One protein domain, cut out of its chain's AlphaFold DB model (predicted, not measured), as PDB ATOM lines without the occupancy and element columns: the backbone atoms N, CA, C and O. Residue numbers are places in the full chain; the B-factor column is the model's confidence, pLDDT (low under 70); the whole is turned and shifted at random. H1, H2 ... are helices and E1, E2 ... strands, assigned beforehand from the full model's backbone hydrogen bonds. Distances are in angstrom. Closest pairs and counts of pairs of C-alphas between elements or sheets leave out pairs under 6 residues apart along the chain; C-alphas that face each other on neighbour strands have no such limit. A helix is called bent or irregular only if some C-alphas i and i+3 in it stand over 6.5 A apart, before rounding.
ATOM      1  N   ALA A  34      27.183  53.302  25.136       43.44
ATOM      2  CA  ALA A  34      27.900  54.556  25.100       43.44
ATOM      3  C   ALA A  34      29.277  54.278  24.499       43.44
ATOM      4  O   ALA A  34      30.143  53.725  25.154       43.44
ATOM      5  N   ARG A  35      29.461  54.704  23.243       42.12
ATOM      6  CA  ARG A  35      30.744  54.725  22.517       42.12
ATOM      7  C   ARG A  35      31.461  53.370  22.449       42.12
ATOM      8  O   ARG A  35      32.349  53.090  23.241       42.12
ATOM      9  N   ASP A  36      31.191  52.625  21.384       54.22
ATOM     10  CA  ASP A  36      32.059  51.519  20.985       54.22
ATOM     11  C   ASP A  36      33.364  52.102  20.421       54.22
ATOM     12  O   ASP A  36      33.380  52.686  19.330       54.22
ATOM     13  N   ILE A  37      34.462  52.004  21.170       55.94
ATOM     14  CA  ILE A  37      35.795  52.277  20.622       55.94
ATOM     15  C   ILE A  37      36.345  50.940  20.146       55.94
ATOM     16  O   ILE A  37      36.623  50.053  20.949       55.94
ATOM     17  N   VAL A  38      36.487  50.805  18.828       63.16
ATOM     18  CA  VAL A  38      37.193  49.685  18.203       63.16
ATOM     19  C   VAL A  38      38.570  50.183  17.789       63.16
ATOM     20  O   VAL A  38      38.697  50.974  16.853       63.16
ATOM     21  N   GLU A  39      39.603  49.734  18.491       68.12
ATOM     22  CA  GLU A  39      40.993  49.943  18.109       68.12
ATOM     23  C   GLU A  39      41.482  48.731  17.311       68.12
ATOM     24  O   GLU A  39      41.318  47.585  17.729       68.12
ATOM     25  N   ILE A  40      42.067  48.979  16.138       71.75
ATOM     26  CA  ILE A  40      42.627  47.940  15.271       71.75
ATOM     27  C   ILE A  40      44.090  48.279  15.017       71.75
ATOM     28  O   ILE A  40      44.400  49.232  14.302       71.75
ATOM     29  N   ASN A  41      44.980  47.461  15.566       73.31
ATOM     30  CA  ASN A  41      46.418  47.557  15.360       73.31
ATOM     31  C   ASN A  41      46.865  46.457  14.399       73.31
ATOM     32  O   ASN A  41      46.548  45.291  14.613       73.31
ATOM     33  N   VAL A  42      47.589  46.809  13.336       75.44
ATOM     34  CA  VAL A  42      48.044  45.854  12.312       75.44
ATOM     35  C   VAL A  42      49.562  45.748  12.337       75.44
ATOM     36  O   VAL A  42      50.259  46.754  12.243       75.44
ATOM     37  N   GLU A  43      50.066  44.520  12.420       73.56
ATOM     38  CA  GLU A  43      51.490  44.199  12.445       73.56
ATOM     39  C   GLU A  43      51.863  43.226  11.320       73.56
ATOM     40  O   GLU A  43      51.106  42.310  10.982       73.56
ATOM     41  N   GLU A  44      53.058  43.397  10.754       70.88
ATOM     42  CA  GLU A  44      53.623  42.484   9.760       70.88
ATOM     43  C   GLU A  44      54.413  41.359  10.441       70.88
ATOM     44  O   GLU A  44      55.344  41.605  11.207       70.88
ATOM     45  N   HIS A  45      54.071  40.110  10.120       64.31
ATOM     46  CA  HIS A  45      54.697  38.911  10.675       64.31
ATOM     47  C   HIS A  45      55.019  37.911   9.563       64.31
ATOM     48  O   HIS A  45      54.157  37.150   9.120       64.31
ATOM     49  N   GLY A  46      56.274  37.902   9.098       57.75
ATOM     50  CA  GLY A  46      56.787  36.878   8.174       57.75
ATOM     51  C   GLY A  46      55.985  36.736   6.872       57.75
ATOM     52  O   GLY A  46      55.790  35.617   6.403       57.75
ATOM     53  N   GLY A  47      55.481  37.847   6.322       65.62
ATOM     54  CA  GLY A  47      54.666  37.890   5.099       65.62
ATOM     55  C   GLY A  47      53.150  37.785   5.312       65.62
ATOM     56  O   GLY A  47      52.396  37.820   4.344       65.62
ATOM     57  N   THR A  48      52.688  37.668   6.559       64.62
ATOM     58  CA  THR A  48      51.265  37.733   6.933       64.62
ATOM     59  C   THR A  48      50.998  39.007   7.726       64.62
ATOM     60  O   THR A  48      51.822  39.404   8.546       64.62
ATOM     61  N   LEU A  49      49.839  39.636   7.522       72.81
ATOM     62  CA  LEU A  49      49.384  40.732   8.377       72.81
ATOM     63  C   LEU A  49      48.532  40.169   9.517       72.81
ATOM     64  O   LEU A  49      47.562  39.447   9.274       72.81
ATOM     65  N   ILE A  50      48.891  40.496  10.754       76.50
ATOM     66  CA  ILE A  50      48.110  40.171  11.947       76.50
ATOM     67  C   ILE A  50      47.465  41.458  12.421       76.50
ATOM     68  O   ILE A  50      48.153  42.446  12.658       76.50
ATOM     69  N   SER A  51      46.147  41.445  12.561       76.81
ATOM     70  CA  SER A  51      45.440  42.544  13.202       76.81
ATOM     71  C   SER A  51      45.007  42.134  14.600       76.81
ATOM     72  O   SER A  51      44.407  41.077  14.793       76.81
ATOM     73  N   ASN A  52      45.358  42.971  15.564       80.94
ATOM     74  CA  ASN A  52      44.935  42.898  16.946       80.94
ATOM     75  C   ASN A  52      43.806  43.906  17.118       80.94
ATOM     76  O   ASN A  52      43.988  45.096  16.858       80.94
ATOM     77  N   VAL A  53      42.638  43.414  17.508       80.88
ATOM     78  CA  VAL A  53      41.447  44.228  17.713       80.88
ATOM     79  C   VAL A  53      41.158  44.291  19.198       80.88
ATOM     80  O   VAL A  53      41.114  43.255  19.861       80.88
ATOM     81  N   GLU A  54      40.934  45.499  19.695       83.00
ATOM     82  CA  GLU A  54      40.376  45.764  21.011       83.00
ATOM     83  C   GLU A  54      39.077  46.548  20.837       83.00
ATOM     84  O   GLU A  54      39.069  47.664  20.327       83.00
ATOM     85  N   SER A  55      37.969  45.938  21.241       79.75
ATOM     86  CA  SER A  55      36.667  46.591  21.299       79.75
ATOM     87  C   SER A  55      36.332  46.865  22.753       79.75
ATOM     88  O   SER A  55      36.237  45.923  23.539       79.75
ATOM     89  N   GLN A  56      36.132  48.132  23.099       79.94
ATOM     90  CA  GLN A  56      35.660  48.553  24.415       79.94
ATOM     91  C   GLN A  56      34.216  49.028  24.311       79.94
ATOM     92  O   GLN A  56      33.880  49.803  23.413       79.94
ATOM     93  N   ILE A  57      33.379  48.535  25.218       77.25
ATOM     94  CA  ILE A  57      31.963  48.872  25.316       77.25
ATOM     95  C   ILE A  57      31.688  49.280  26.758       77.25
ATOM     96  O   ILE A  57      31.808  48.455  27.668       77.25
ATOM     97  N   ASP A  58      31.286  50.532  26.951       70.88
ATOM     98  CA  ASP A  58      30.746  50.993  28.224       70.88
ATOM     99  C   ASP A  58      29.234  50.741  28.215       70.88
ATOM    100  O   ASP A  58      28.471  51.313  27.422       70.88
ATOM    101  N   PHE A  59      28.812  49.816  29.072       71.19
ATOM    102  CA  PHE A  59      27.438  49.357  29.170       71.19
ATOM    103  C   PHE A  59      26.824  49.765  30.506       71.19
ATOM    104  O   PHE A  59      27.249  49.337  31.578       71.19
ATOM    105  N   ASP A  60      25.762  50.553  30.408       64.06
ATOM    106  CA  ASP A  60      24.920  50.980  31.516       64.06
ATOM    107  C   ASP A  60      23.679  50.079  31.573       64.06
ATOM    108  O   ASP A  60      22.724  50.265  30.816       64.06
ATOM    109  N   GLY A  61      23.722  49.053  32.426       61.78
ATOM    110  CA  GLY A  61      22.687  48.023  32.500       61.78
ATOM    111  C   GLY A  61      21.730  48.185  33.663       61.78
ATOM    112  O   GLY A  61      22.178  48.369  34.794       61.78
ATOM    113  N   TYR A  62      20.433  48.009  33.393       62.22
ATOM    114  CA  TYR A  62      19.441  47.687  34.415       62.22
ATOM    115  C   TYR A  62      19.202  46.168  34.441       62.22
ATOM    116  O   TYR A  62      18.763  45.602  33.444       62.22
ATOM    117  N   PHE A  63      19.494  45.500  35.562       65.88
ATOM    118  CA  PHE A  63      19.526  44.023  35.667       65.88
ATOM    119  C   PHE A  63      18.247  43.404  36.257       65.88
ATOM    120  O   PHE A  63      18.252  42.245  36.678       65.88
ATOM    121  N   GLY A  64      17.146  44.162  36.296       57.19
ATOM    122  CA  GLY A  64      15.896  43.761  36.955       57.19
ATOM    123  C   GLY A  64      15.214  42.518  36.365       57.19
ATOM    124  O   GLY A  64      14.472  41.841  37.076       57.19
ATOM    125  N   ASP A  65      15.506  42.176  35.107       61.22
ATOM    126  CA  ASP A  65      14.808  41.120  34.357       61.22
ATOM    127  C   ASP A  65      15.578  39.785  34.278       61.22
ATOM    128  O   ASP A  65      15.121  38.834  33.639       61.22
ATOM    129  N   GLY A  66      16.717  39.672  34.971       66.81
ATOM    130  CA  GLY A  66      17.538  38.457  35.003       66.81
ATOM    131  C   GLY A  66      18.688  38.453  33.986       66.81
ATOM    132  O   GLY A  66      19.050  39.506  33.457       66.81
ATOM    133  N   PRO A  67      19.331  37.290  33.764       75.94
ATOM    134  CA  PRO A  67      20.504  37.208  32.906       75.94
ATOM    135  C   PRO A  67      20.162  37.499  31.439       75.94
ATOM    136  O   PRO A  67      19.096  37.118  30.953       75.94
ATOM    137  N   PHE A  68      21.089  38.130  30.722       76.38
ATOM    138  CA  PHE A  68      20.957  38.432  29.295       76.38
ATOM    139  C   PHE A  68      22.288  38.258  28.565       76.38
ATOM    140  O   PHE A  68      23.358  38.346  29.162       76.38
ATOM    141  N   ASP A  69      22.228  38.045  27.255       82.31
ATOM    142  CA  ASP A  69      23.417  37.861  26.428       82.31
ATOM    143  C   ASP A  69      23.900  39.175  25.808       82.31
ATOM    144  O   ASP A  69      23.117  39.957  25.262       82.31
ATOM    145  N   VAL A  70      25.219  39.369  25.810       82.31
ATOM    146  CA  VAL A  70      25.903  40.359  24.973       82.31
ATOM    147  C   VAL A  70      26.590  39.625  23.827       82.31
ATOM    148  O   VAL A  70      27.379  38.705  24.051       82.31
ATOM    149  N   TYR A  71      26.284  40.038  22.596       85.50
ATOM    150  CA  TYR A  71      26.759  39.405  21.366       85.50
ATOM    151  C   TYR A  71      27.857  40.235  20.702       85.50
ATOM    152  O   TYR A  71      27.723  41.450  20.559       85.50
ATOM    153  N   PHE A  72      28.911  39.571  20.228       86.06
ATOM    154  CA  PHE A  72      30.036  40.201  19.537       86.06
ATOM    155  C   PHE A  72      30.291  39.527  18.194       86.06
ATOM    156  O   PHE A  72      30.327  38.299  18.093       86.06
ATOM    157  N   LEU A  73      30.506  40.348  17.167       85.12
ATOM    158  CA  LEU A  73      30.925  39.903  15.842       85.12
ATOM    159  C   LEU A  73      32.444  39.795  15.803       85.12
ATOM    160  O   LEU A  73      33.141  40.777  16.044       85.12
ATOM    161  N   VAL A  74      32.955  38.616  15.459       86.88
ATOM    162  CA  VAL A  74      34.396  38.369  15.317       86.88
ATOM    163  C   VAL A  74      34.683  37.614  14.016       86.88
ATOM    164  O   VAL A  74      33.840  36.828  13.577       86.88
ATOM    165  N   PRO A  75      35.850  37.805  13.378       86.38
ATOM    166  CA  PRO A  75      36.257  36.998  12.229       86.38
ATOM    167  C   PRO A  75      36.285  35.500  12.568       86.38
ATOM    168  O   PRO A  75      36.688  35.108  13.661       86.38
ATOM    169  N   LYS A  76      35.912  34.627  11.626       87.00
ATOM    170  CA  LYS A  76      35.914  33.160  11.826       87.00
ATOM    171  C   LYS A  76      37.294  32.580  12.132       87.00
ATOM    172  O   LYS A  76      37.390  31.508  12.720       87.00
ATOM    173  N   ASN A  77      38.346  33.262  11.699       86.25
ATOM    174  CA  ASN A  77      39.738  32.902  11.947       86.25
ATOM    175  C   ASN A  77      40.352  33.682  13.123       86.25
ATOM    176  O   ASN A  77      41.578  33.744  13.219       86.25
ATOM    177  N   ALA A  78      39.530  34.309  13.971       89.31
ATOM    178  CA  ALA A  78      40.008  34.971  15.171       89.31
ATOM    179  C   ALA A  78      40.667  33.964  16.127       89.31
ATOM    180  O   ALA A  78      40.147  32.885  16.409       89.31
ATOM    181  N   GLU A  79      41.830  34.346  16.632       89.56
ATOM    182  CA  GLU A  79      42.642  33.625  17.596       89.56
ATOM    183  C   GLU A  79      42.742  34.465  18.882       89.56
ATOM    184  O   GLU A  79      42.524  35.680  18.885       89.56
ATOM    185  N   SER A  80      43.075  33.816  20.001       91.88
ATOM    186  CA  SER A  80      43.313  34.486  21.294       91.88
ATOM    187  C   SER A  80      42.170  35.398  21.771       91.88
ATOM    188  O   SER A  80      42.414  36.419  22.410       91.88
ATOM    189  N   ILE A  81      40.921  35.028  21.467       93.88
ATOM    190  CA  ILE A  81      39.737  35.783  21.887       93.88
ATOM    191  C   ILE A  81      39.663  35.809  23.417       93.88
ATOM    192  O   ILE A  81      39.632  34.758  24.063       93.88
ATOM    193  N   ALA A  82      39.569  37.007  23.986       93.69
ATOM    194  CA  ALA A  82      39.303  37.226  25.399       93.69
ATOM    195  C   ALA A  82      38.168  38.235  25.569       93.69
ATOM    196  O   ALA A  82      38.199  39.315  24.986       93.69
ATOM    197  N   VAL A  83      37.193  37.877  26.405       90.25
ATOM    198  CA  VAL A  83      36.118  38.766  26.854       90.25
ATOM    199  C   VAL A  83      36.393  39.107  28.309       90.25
ATOM    200  O   VAL A  83      36.552  38.209  29.141       90.25
ATOM    201  N   LYS A  84      36.481  40.394  28.631       90.25
ATOM    202  CA  LYS A  84      36.613  40.881  30.001       90.25
ATOM    203  C   LYS A  84      35.453  41.800  30.326       90.25
ATOM    204  O   LYS A  84      35.091  42.635  29.514       90.25
ATOM    205  N   ALA A  85      34.926  41.682  31.534       85.69
ATOM    206  CA  ALA A  85      33.962  42.621  32.088       85.69
ATOM    207  C   ALA A  85      34.523  43.158  33.403       85.69
ATOM    208  O   ALA A  85      34.926  42.371  34.262       85.69
ATOM    209  N   ASN A  86      34.610  44.481  33.544       84.75
ATOM    210  CA  ASN A  86      35.226  45.148  34.696       84.75
ATOM    211  C   ASN A  86      36.620  44.572  35.021       84.75
ATOM    212  O   ASN A  86      36.938  44.251  36.167       84.75
ATOM    213  N   ASN A  87      37.447  44.399  33.981       85.19
ATOM    214  CA  ASN A  87      38.793  43.802  34.020       85.19
ATOM    215  C   ASN A  87      38.878  42.325  34.455       85.19
ATOM    216  O   ASN A  87      39.982  41.801  34.610       85.19
ATOM    217  N   GLN A  88      37.753  41.624  34.602       87.56
ATOM    218  CA  GLN A  88      37.723  40.193  34.911       87.56
ATOM    219  C   GLN A  88      37.457  39.370  33.656       87.56
ATOM    220  O   GLN A  88      36.522  39.671  32.920       87.56
ATOM    221  N   LEU A  89      38.239  38.310  33.441       90.62
ATOM    222  CA  LEU A  89      38.027  37.375  32.335       90.62
ATOM    223  C   LEU A  89      36.674  36.668  32.486       90.62
ATOM    224  O   LEU A  89      36.343  36.199  33.576       90.62
ATOM    225  N   LYS A  90      35.921  36.587  31.391       90.06
ATOM    226  CA  LYS A  90      34.613  35.937  31.327       90.06
ATOM    227  C   LYS A  90      34.612  34.816  30.301       90.06
ATOM    228  O   LYS A  90      35.323  34.860  29.295       90.06
ATOM    229  N   THR A  91      33.800  33.805  30.580       90.62
ATOM    230  CA  THR A  91      33.575  32.694  29.659       90.62
ATOM    231  C   THR A  91      32.599  33.142  28.581       90.62
ATOM    232  O   THR A  91      31.521  33.643  28.887       90.62
ATOM    233  N   TYR A  92      32.967  32.939  27.321       91.75
ATOM    234  CA  TYR A  92      32.089  33.153  26.177       91.75
ATOM    235  C   TYR A  92      31.766  31.817  25.509       91.75
ATOM    236  O   TYR A  92      32.455  30.813  25.715       91.75
ATOM    237  N   HIS A  93      30.741  31.815  24.667       91.69
ATOM    238  CA  HIS A  93      30.403  30.683  23.815       91.69
ATOM    239  C   HIS A  93      30.140  31.140  22.380       91.69
ATOM    240  O   HIS A  93      29.805  32.295  22.127       91.69
ATOM    241  N   TYR A  94      30.305  30.227  21.426       91.44
ATOM    242  CA  TYR A  94      29.929  30.473  20.038       91.44
ATOM    243  C   TYR A  94      28.431  30.267  19.857       91.44
ATOM    244  O   TYR A  94      27.877  29.261  20.309       91.44
ATOM    245  N   LEU A  95      27.783  31.187  19.149       89.25
ATOM    246  CA  LEU A  95      26.375  31.045  18.814       89.25
ATOM    247  C   LEU A  95      26.206  30.011  17.690       89.25
ATOM    248  O   LEU A  95      26.736  30.185  16.593       89.25
ATOM    249  N   LEU A  96      25.433  28.950  17.941       82.94
ATOM    250  CA  LEU A  96      25.240  27.849  16.981       82.94
ATOM    251  C   LEU A  96      24.641  28.313  15.639       82.94
ATOM    252  O   LEU A  96      25.043  27.817  14.589       82.94
ATOM    253  N   ASN A  97      23.743  29.303  15.663       82.94
ATOM    254  CA  ASN A  97      23.060  29.839  14.479       82.94
ATOM    255  C   ASN A  97      23.538  31.257  14.121       82.94
ATOM    256  O   ASN A  97      22.741  32.117  13.743       82.94
ATOM    257  N   ALA A  98      24.846  31.514  14.237       83.56
ATOM    258  CA  ALA A  98      25.437  32.833  14.002       83.56
ATOM    259  C   ALA A  98      25.009  33.472  12.666       83.56
ATOM    260  O   ALA A  98      24.689  34.655  12.634       83.56
ATOM    261  N   SER A  99      24.933  32.702  11.574       80.81
ATOM    262  CA  SER A  99      24.507  33.219  10.264       80.81
ATOM    263  C   SER A  99      23.070  33.753  10.264       80.81
ATOM    264  O   SER A  99      22.808  34.815   9.708       80.81
ATOM    265  N   GLU A 100      22.134  33.032  10.888       80.94
ATOM    266  CA  GLU A 100      20.731  33.452  10.991       80.94
ATOM    267  C   GLU A 100      20.595  34.690  11.880       80.94
ATOM    268  O   GLU A 100      19.911  35.651  11.516       80.94
ATOM    269  N   TYR A 101      21.314  34.696  13.007       83.62
ATOM    270  CA  TYR A 101      21.380  35.842  13.903       83.62
ATOM    271  C   TYR A 101      21.902  37.084  13.175       83.62
ATOM    272  O   TYR A 101      21.271  38.137  13.238       83.62
ATOM    273  N   MET A 102      23.014  36.965  12.445       79.62
ATOM    274  CA  MET A 102      23.597  38.080  11.698       79.62
ATOM    275  C   MET A 102      22.647  38.596  10.618       79.62
ATOM    276  O   MET A 102      22.412  39.795  10.552       79.62
ATOM    277  N   ASN A 103      22.031  37.706   9.837       76.75
ATOM    278  CA  ASN A 103      21.066  38.100   8.806       76.75
ATOM    279  C   ASN A 103      19.843  38.839   9.374       76.75
ATOM    280  O   ASN A 103      19.256  39.670   8.685       76.75
ATOM    281  N   SER A 104      19.457  38.534  10.615       79.69
ATOM    282  CA  SER A 104      18.291  39.143  11.265       79.69
ATOM    283  C   SER A 104      18.621  40.451  11.993       79.69
ATOM    284  O   SER A 104      17.748  41.309  12.121       79.69
ATOM    285  N   ASN A 105      19.862  40.619  12.467       76.38
ATOM    286  CA  ASN A 105      20.236  41.702  13.387       76.38
ATOM    287  C   ASN A 105      21.285  42.683  12.826       76.38
ATOM    288  O   ASN A 105      21.350  43.826  13.278       76.38
ATOM    289  N   VAL A 106      22.089  42.287  11.835       72.25
ATOM    290  CA  VAL A 106      23.167  43.111  11.265       72.25
ATOM    291  C   VAL A 106      22.685  43.760   9.971       72.25
ATOM    292  O   VAL A 106      22.390  43.085   8.990       72.25
ATOM    293  N   LYS A 107      22.594  45.096   9.964       67.75
ATOM    294  CA  LYS A 107      21.978  45.839   8.851       67.75
ATOM    295  C   LYS A 107      22.928  46.120   7.676       67.75
ATOM    296  O   LYS A 107      22.439  46.202   6.555       67.75
ATOM    297  N   VAL A 108      24.241  46.283   7.897       61.12
ATOM    298  CA  VAL A 108      25.265  46.616   6.872       61.12
ATOM    299  C   VAL A 108      26.678  46.293   7.415       61.12
ATOM    300  O   VAL A 108      26.892  46.561   8.598       61.12
ATOM    301  N   PRO A 109      27.655  45.821   6.605       51.56
ATOM    302  CA  PRO A 109      27.550  45.324   5.230       51.56
ATOM    303  C   PRO A 109      27.341  43.801   5.183       51.56
ATOM    304  O   PRO A 109      28.042  43.038   5.844       51.56
ATOM    305  N   SER A 110      26.410  43.345   4.340       56.84
ATOM    306  CA  SER A 110      26.105  41.918   4.152       56.84
ATOM    307  C   SER A 110      27.228  41.123   3.482       56.84
ATOM    308  O   SER A 110      27.273  39.902   3.601       56.84
ATOM    309  N   GLU A 111      28.119  41.802   2.756       57.44
ATOM    310  CA  GLU A 111      29.172  41.177   1.944       57.44
ATOM    311  C   GLU A 111      30.267  40.502   2.777       57.44
ATOM    312  O   GLU A 111      30.912  39.580   2.291       57.44
ATOM    313  N   TYR A 112      30.399  40.879   4.051       59.88
ATOM    314  CA  TYR A 112      31.380  40.296   4.961       59.88
ATOM    315  C   TYR A 112      30.766  39.328   5.973       59.88
ATOM    316  O   TYR A 112      31.505  38.645   6.662       59.88
ATOM    317  N   ILE A 113      29.436  39.171   6.049       68.19
ATOM    318  CA  ILE A 113      28.785  38.269   7.030       68.19
ATOM    319  C   ILE A 113      29.325  36.828   6.929       68.19
ATOM    320  O   ILE A 113      29.410  36.116   7.929       68.19
ATOM    321  N   ALA A 114      29.738  36.399   5.732       75.12
ATOM    322  CA  ALA A 114      30.313  35.075   5.511       75.12
ATOM    323  C   ALA A 114      31.678  34.862   6.192       75.12
ATOM    324  O   ALA A 114      32.015  33.712   6.486       75.12
ATOM    325  N   ASP A 115      32.428  35.921   6.489       80.44
ATOM    326  CA  ASP A 115      33.765  35.849   7.095       80.44
ATOM    327  C   ASP A 115      33.734  35.958   8.625       80.44
ATOM    328  O   ASP A 115      34.750  35.743   9.289       80.44
ATOM    329  N   TYR A 116      32.561  36.237   9.197       83.88
ATOM    330  CA  TYR A 116      32.379  36.489  10.623       83.88
ATOM    331  C   TYR A 116      31.561  35.383  11.293       83.88
ATOM    332  O   TYR A 116      30.856  34.589  10.666       83.88
ATOM    333  N   THR A 117      31.699  35.309  12.607       89.50
ATOM    334  CA  THR A 117      30.895  34.494  13.509       89.50
ATOM    335  C   THR A 117      30.452  35.355  14.688       89.50
ATOM    336  O   THR A 117      30.888  36.499  14.840       89.50
ATOM    337  N   VAL A 118      29.570  34.808  15.518       88.56
ATOM    338  CA  VAL A 118      29.054  35.480  16.707       88.56
ATOM    339  C   VAL A 118      29.507  34.709  17.938       88.56
ATOM    340  O   VAL A 118      29.270  33.502  18.044       88.56
ATOM    341  N   ILE A 119      30.138  35.419  18.867       90.44
ATOM    342  CA  ILE A 119      30.345  34.945  20.235       90.44
ATOM    343  C   ILE A 119      29.377  35.671  21.165       90.44
ATOM    344  O   ILE A 119      29.001  36.813  20.906       90.44
ATOM    345  N   ALA A 120      28.986  35.012  22.248       89.12
ATOM    346  CA  ALA A 120      28.119  35.577  23.264       89.12
ATOM    347  C   ALA A 120      28.706  35.369  24.659       89.12
ATOM    348  O   ALA A 120      29.321  34.337  24.948       89.12
ATOM    349  N   TRP A 121      28.494  36.355  25.523       88.12
ATOM    350  CA  TRP A 121      28.711  36.249  26.961       88.12
ATOM    351  C   TRP A 121      27.398  36.554  27.684       88.12
ATOM    352  O   TRP A 121      26.784  37.590  27.436       88.12
ATOM    353  N   THR A 122      26.988  35.655  28.577       84.81
ATOM    354  CA  THR A 122      25.783  35.814  29.392       84.81
ATOM    355  C   THR A 122      26.116  36.609  30.652       84.81
ATOM    356  O   THR A 122      26.874  36.168  31.523       84.81
ATOM    357  N   VAL A 123      25.554  37.807  30.747       78.00
ATOM    358  CA  VAL A 123      25.660  38.681  31.911       78.00
ATOM    359  C   VAL A 123      24.652  38.215  32.953       78.00
ATOM    360  O   VAL A 123      23.466  38.126  32.658       78.00
ATOM    361  N   GLY A 124      25.117  37.911  34.166       69.94
ATOM    362  CA  GLY A 124      24.267  37.479  35.285       69.94
ATOM    363  C   GLY A 124      24.664  36.143  35.921       69.94
ATOM    364  O   GLY A 124      24.422  35.962  37.109       69.94
ATOM    365  N   ASP A 125      25.357  35.250  35.205       60.38
ATOM    366  CA  ASP A 125      25.812  33.971  35.788       60.38
ATOM    367  C   ASP A 125      26.925  34.167  36.837       60.38
ATOM    368  O   ASP A 125      26.959  33.490  37.863       60.38
ATOM    369  N   ASP A 126      27.790  35.163  36.619       59.00
ATOM    370  CA  ASP A 126      28.897  35.536  37.517       59.00
ATOM    371  C   ASP A 126      28.676  36.896  38.200       59.00
ATOM    372  O   ASP A 126      29.593  37.464  38.802       59.00
ATOM    373  N   PHE A 127      27.488  37.476  38.032       57.19
ATOM    374  CA  PHE A 127      27.177  38.842  38.428       57.19
ATOM    375  C   PHE A 127      25.884  38.811  39.229       57.19
ATOM    376  O   PHE A 127      24.807  38.690  38.662       57.19
ATOM    377  N   VAL A 128      25.995  38.862  40.554       54.06
ATOM    378  CA  VAL A 128      24.837  38.986  41.443       54.06
ATOM    379  C   VAL A 128      24.708  40.467  41.788       54.06
ATOM    380  O   VAL A 128      25.507  40.942  42.602       54.06
ATOM    381  N   PRO A 129      23.760  41.217  41.194       52.91
ATOM    382  CA  PRO A 129      23.466  42.563  41.657       52.91
ATOM    383  C   PRO A 129      23.099  42.506  43.139       52.91
ATOM    384  O   PRO A 129      22.304  41.659  43.566       52.91
ATOM    385  N   SER A 130      23.674  43.387  43.957       51.84
ATOM    386  CA  SER A 130      23.115  43.632  45.284       51.84
ATOM    387  C   SER A 130      21.692  44.159  45.110       51.84
ATOM    388  O   SER A 130      21.475  45.059  44.310       51.84
ATOM    389  N   ARG A 131      20.736  43.614  45.875       51.91
ATOM    390  CA  ARG A 131      19.285  43.901  45.800       51.91
ATOM    391  C   ARG A 131      18.876  45.383  45.849       51.91
ATOM    392  O   ARG A 131      17.706  45.664  45.628       51.91
ATOM    393  N   ASP A 132      19.800  46.286  46.159       54.59
ATOM    394  CA  ASP A 132      19.550  47.718  46.317       54.59
ATOM    395  C   ASP A 132      20.057  48.564  45.127       54.59
ATOM    396  O   ASP A 132      19.820  49.771  45.100       54.59
ATOM    397  N   GLU A 133      20.723  47.961  44.132       55.84
ATOM    398  CA  GLU A 133      21.248  48.652  42.947       55.84
ATOM    399  C   GLU A 133      20.864  47.888  41.672       55.84
ATOM    400  O   GLU A 133      21.564  46.983  41.224       55.84
ATOM    401  N   ASP A 134      19.734  48.266  41.069       59.03
ATOM    402  CA  ASP A 134      19.296  47.717  39.777       59.03
ATOM    403  C   ASP A 134      20.186  48.175  38.616       59.03
ATOM    404  O   ASP A 134      20.100  47.610  37.530       59.03
ATOM    405  N   TYR A 135      21.029  49.188  38.840       64.75
ATOM    406  CA  TYR A 135      21.931  49.778  37.861       64.75
ATOM    407  C   TYR A 135      23.377  49.410  38.173       64.75
ATOM    408  O   TYR A 135      23.872  49.723  39.257       64.75
ATOM    409  N   ILE A 136      24.072  48.799  37.211       67.69
ATOM    410  CA  ILE A 136      25.502  48.517  37.353       67.69
ATOM    411  C   ILE A 136      26.241  48.902  36.066       67.69
ATOM    412  O   ILE A 136      25.916  48.367  35.002       67.69
ATOM    413  N   PRO A 137      27.252  49.791  36.140       71.88
ATOM    414  CA  PRO A 137      28.122  50.051  35.006       71.88
ATOM    415  C   PRO A 137      29.017  48.833  34.756       71.88
ATOM    416  O   PRO A 137      29.678  48.306  35.663       71.88
ATOM    417  N   ILE A 138      29.043  48.375  33.510       76.50
ATOM    418  CA  ILE A 138      29.889  47.280  33.054       76.50
ATOM    419  C   ILE A 138      30.744  47.776  31.899       76.50
ATOM    420  O   ILE A 138      30.247  48.064  30.816       76.50
ATOM    421  N   ASN A 139      32.055  47.779  32.114       81.62
ATOM    422  CA  ASN A 139      33.025  48.041  31.062       81.62
ATOM    423  C   ASN A 139      33.444  46.701  30.471       81.62
ATOM    424  O   ASN A 139      34.090  45.888  31.148       81.62
ATOM    425  N   ILE A 140      33.051  46.452  29.229       84.62
ATOM    426  CA  ILE A 140      33.344  45.213  28.523       84.62
ATOM    427  C   ILE A 140      34.487  45.467  27.548       84.62
ATOM    428  O   ILE A 140      34.428  46.402  26.755       84.62
ATOM    429  N   SER A 141      35.511  44.618  27.570       87.62
ATOM    430  CA  SER A 141      36.529  44.584  26.525       87.62
ATOM    431  C   SER A 141      36.584  43.224  25.851       87.62
ATOM    432  O   SER A 141      36.676  42.182  26.503       87.62
ATOM    433  N   VAL A 142      36.523  43.236  24.523       88.00
ATOM    434  CA  VAL A 142      36.724  42.055  23.688       88.00
ATOM    435  C   VAL A 142      37.977  42.267  22.870       88.00
ATOM    436  O   VAL A 142      38.049  43.181  22.052       88.00
ATOM    437  N   THR A 143      38.969  41.415  23.103       90.94
ATOM    438  CA  THR A 143      40.232  41.441  22.369       90.94
ATOM    439  C   THR A 143      40.392  40.169  21.566       90.94
ATOM    440  O   THR A 143      40.133  39.085  22.089       90.94
ATOM    441  N   TYR A 144      40.864  40.282  20.334       89.62
ATOM    442  CA  TYR A 144      41.219  39.130  19.511       89.62
ATOM    443  C   TYR A 144      42.306  39.496  18.509       89.62
ATOM    444  O   TYR A 144      42.461  40.659  18.136       89.62
ATOM    445  N   SER A 145      43.041  38.493  18.039       86.88
ATOM    446  CA  SER A 145      43.931  38.638  16.892       86.88
ATOM    447  C   SER A 145      43.373  37.866  15.706       86.88
ATOM    448  O   SER A 145      42.694  36.858  15.874       86.88
ATOM    449  N   HIS A 146      43.620  38.319  14.484       84.25
ATOM    450  CA  HIS A 146      43.322  37.516  13.301       84.25
ATOM    451  C   HIS A 146      44.284  37.826  12.163       84.25
ATOM    452  O   HIS A 146      44.778  38.947  12.011       84.25
ATOM    453  N   ARG A 147      44.551  36.804  11.349       81.56
ATOM    454  CA  ARG A 147      45.342  36.953  10.127       81.56
ATOM    455  C   ARG A 147      44.467  37.601   9.060       81.56
ATOM    456  O   ARG A 147      43.401  37.070   8.739       81.56
ATOM    457  N   LEU A 148      44.923  38.712   8.494       71.38
ATOM    458  CA  LEU A 148      44.268  39.316   7.342       71.38
ATOM    459  C   LEU A 148      44.588  38.460   6.117       71.38
ATOM    460  O   LEU A 148      45.736  38.373   5.679       71.38
ATOM    461  N   VAL A 149      43.565  37.817   5.563       61.66
ATOM    462  CA  VAL A 149      43.685  37.125   4.282       61.66
ATOM    463  C   VAL A 149      43.460  38.168   3.193       61.66
ATOM    464  O   VAL A 149      42.344  38.389   2.738       61.66
TER     465      VAL A 149
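Overview. This is residues 34 to 149 of the 155 residues of an uncharacterized protein of Methanophagales archaeon (UniProt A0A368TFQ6). A long, twisted sheet of five strands, E1, E2, E7, E4 and E5, faces a small sheet, E3 and E6, in an uneven sandwich. A short helical hairpin, H1 and H2, lies beyond the small sheet, where H1 packs on E6; the long strands E1, E2 and E7 make the longest axis. The printed part has 116 residues, in the order E1 E2 E3 E4 E5 H1 H2 E6 E7, and is mostly strand, both sheets antiparallel. It is only just compact, close to loose, with a radius of gyration of the C-alphas of 15.7 A and spans of 55 by 30 by 23 A.

Arrangement. E1, residues 34 to 45, forms a hairpin with E2, residues 48 to 62 (N 39 to O 54, 2.8 A). E7, residues 135 to 148, is E2's antiparallel neighbour, with N 53 and O 144 at 2.8 A. E4, residues 79 to 85, neighbours E7, with N 82 and O 143 at 2.9 A. The edge strand E5, residues 88 to 90, forms a hairpin with E4, with N 90 and O 83 at 2.8 A. E3, residues 68 to 75, is antiparallel to E6, residues 116 to 123, with N 72 and O 119 at 2.8 A. The sheets' facing parts are 9.9 A centre to centre. H1, residues 98 to 105, is closest to E6 at the C-alphas of Ala 98 and Val 118, 5.2 A. H2, residues 110 to 115, touches H1 at a shallow tilt of 22 degrees, opposite ways; their closest C-alphas, Met 102 and Ile 113, are 7.0 A apart. In H1 every O i to N i+4 pair is within hydrogen-bond range; irregular H2, with C-alphas 111 and 114 at 7.2 A, has 0 of 2, and 2 of 3 O i to N i+3 pairs.

Along the chain. E1 begins at C-alpha 34 (27.900, 54.556, 25.100) and measures 34.2 A. E2 measures 43.2 A, E3 23.0 A and E6 22.4 A. E7 measures 39.2 A and ends at C-alpha 148 (44.268, 39.316, 7.342).

Size, cuts and confidence. The farthest C-alphas, Gly 47 and Asp 132, are 55.0 A apart. The printed part has no cut; the link E6 to E7 is long. Its mean pLDDT is 75.3, with 38 residues under 70, among them 124 to 136.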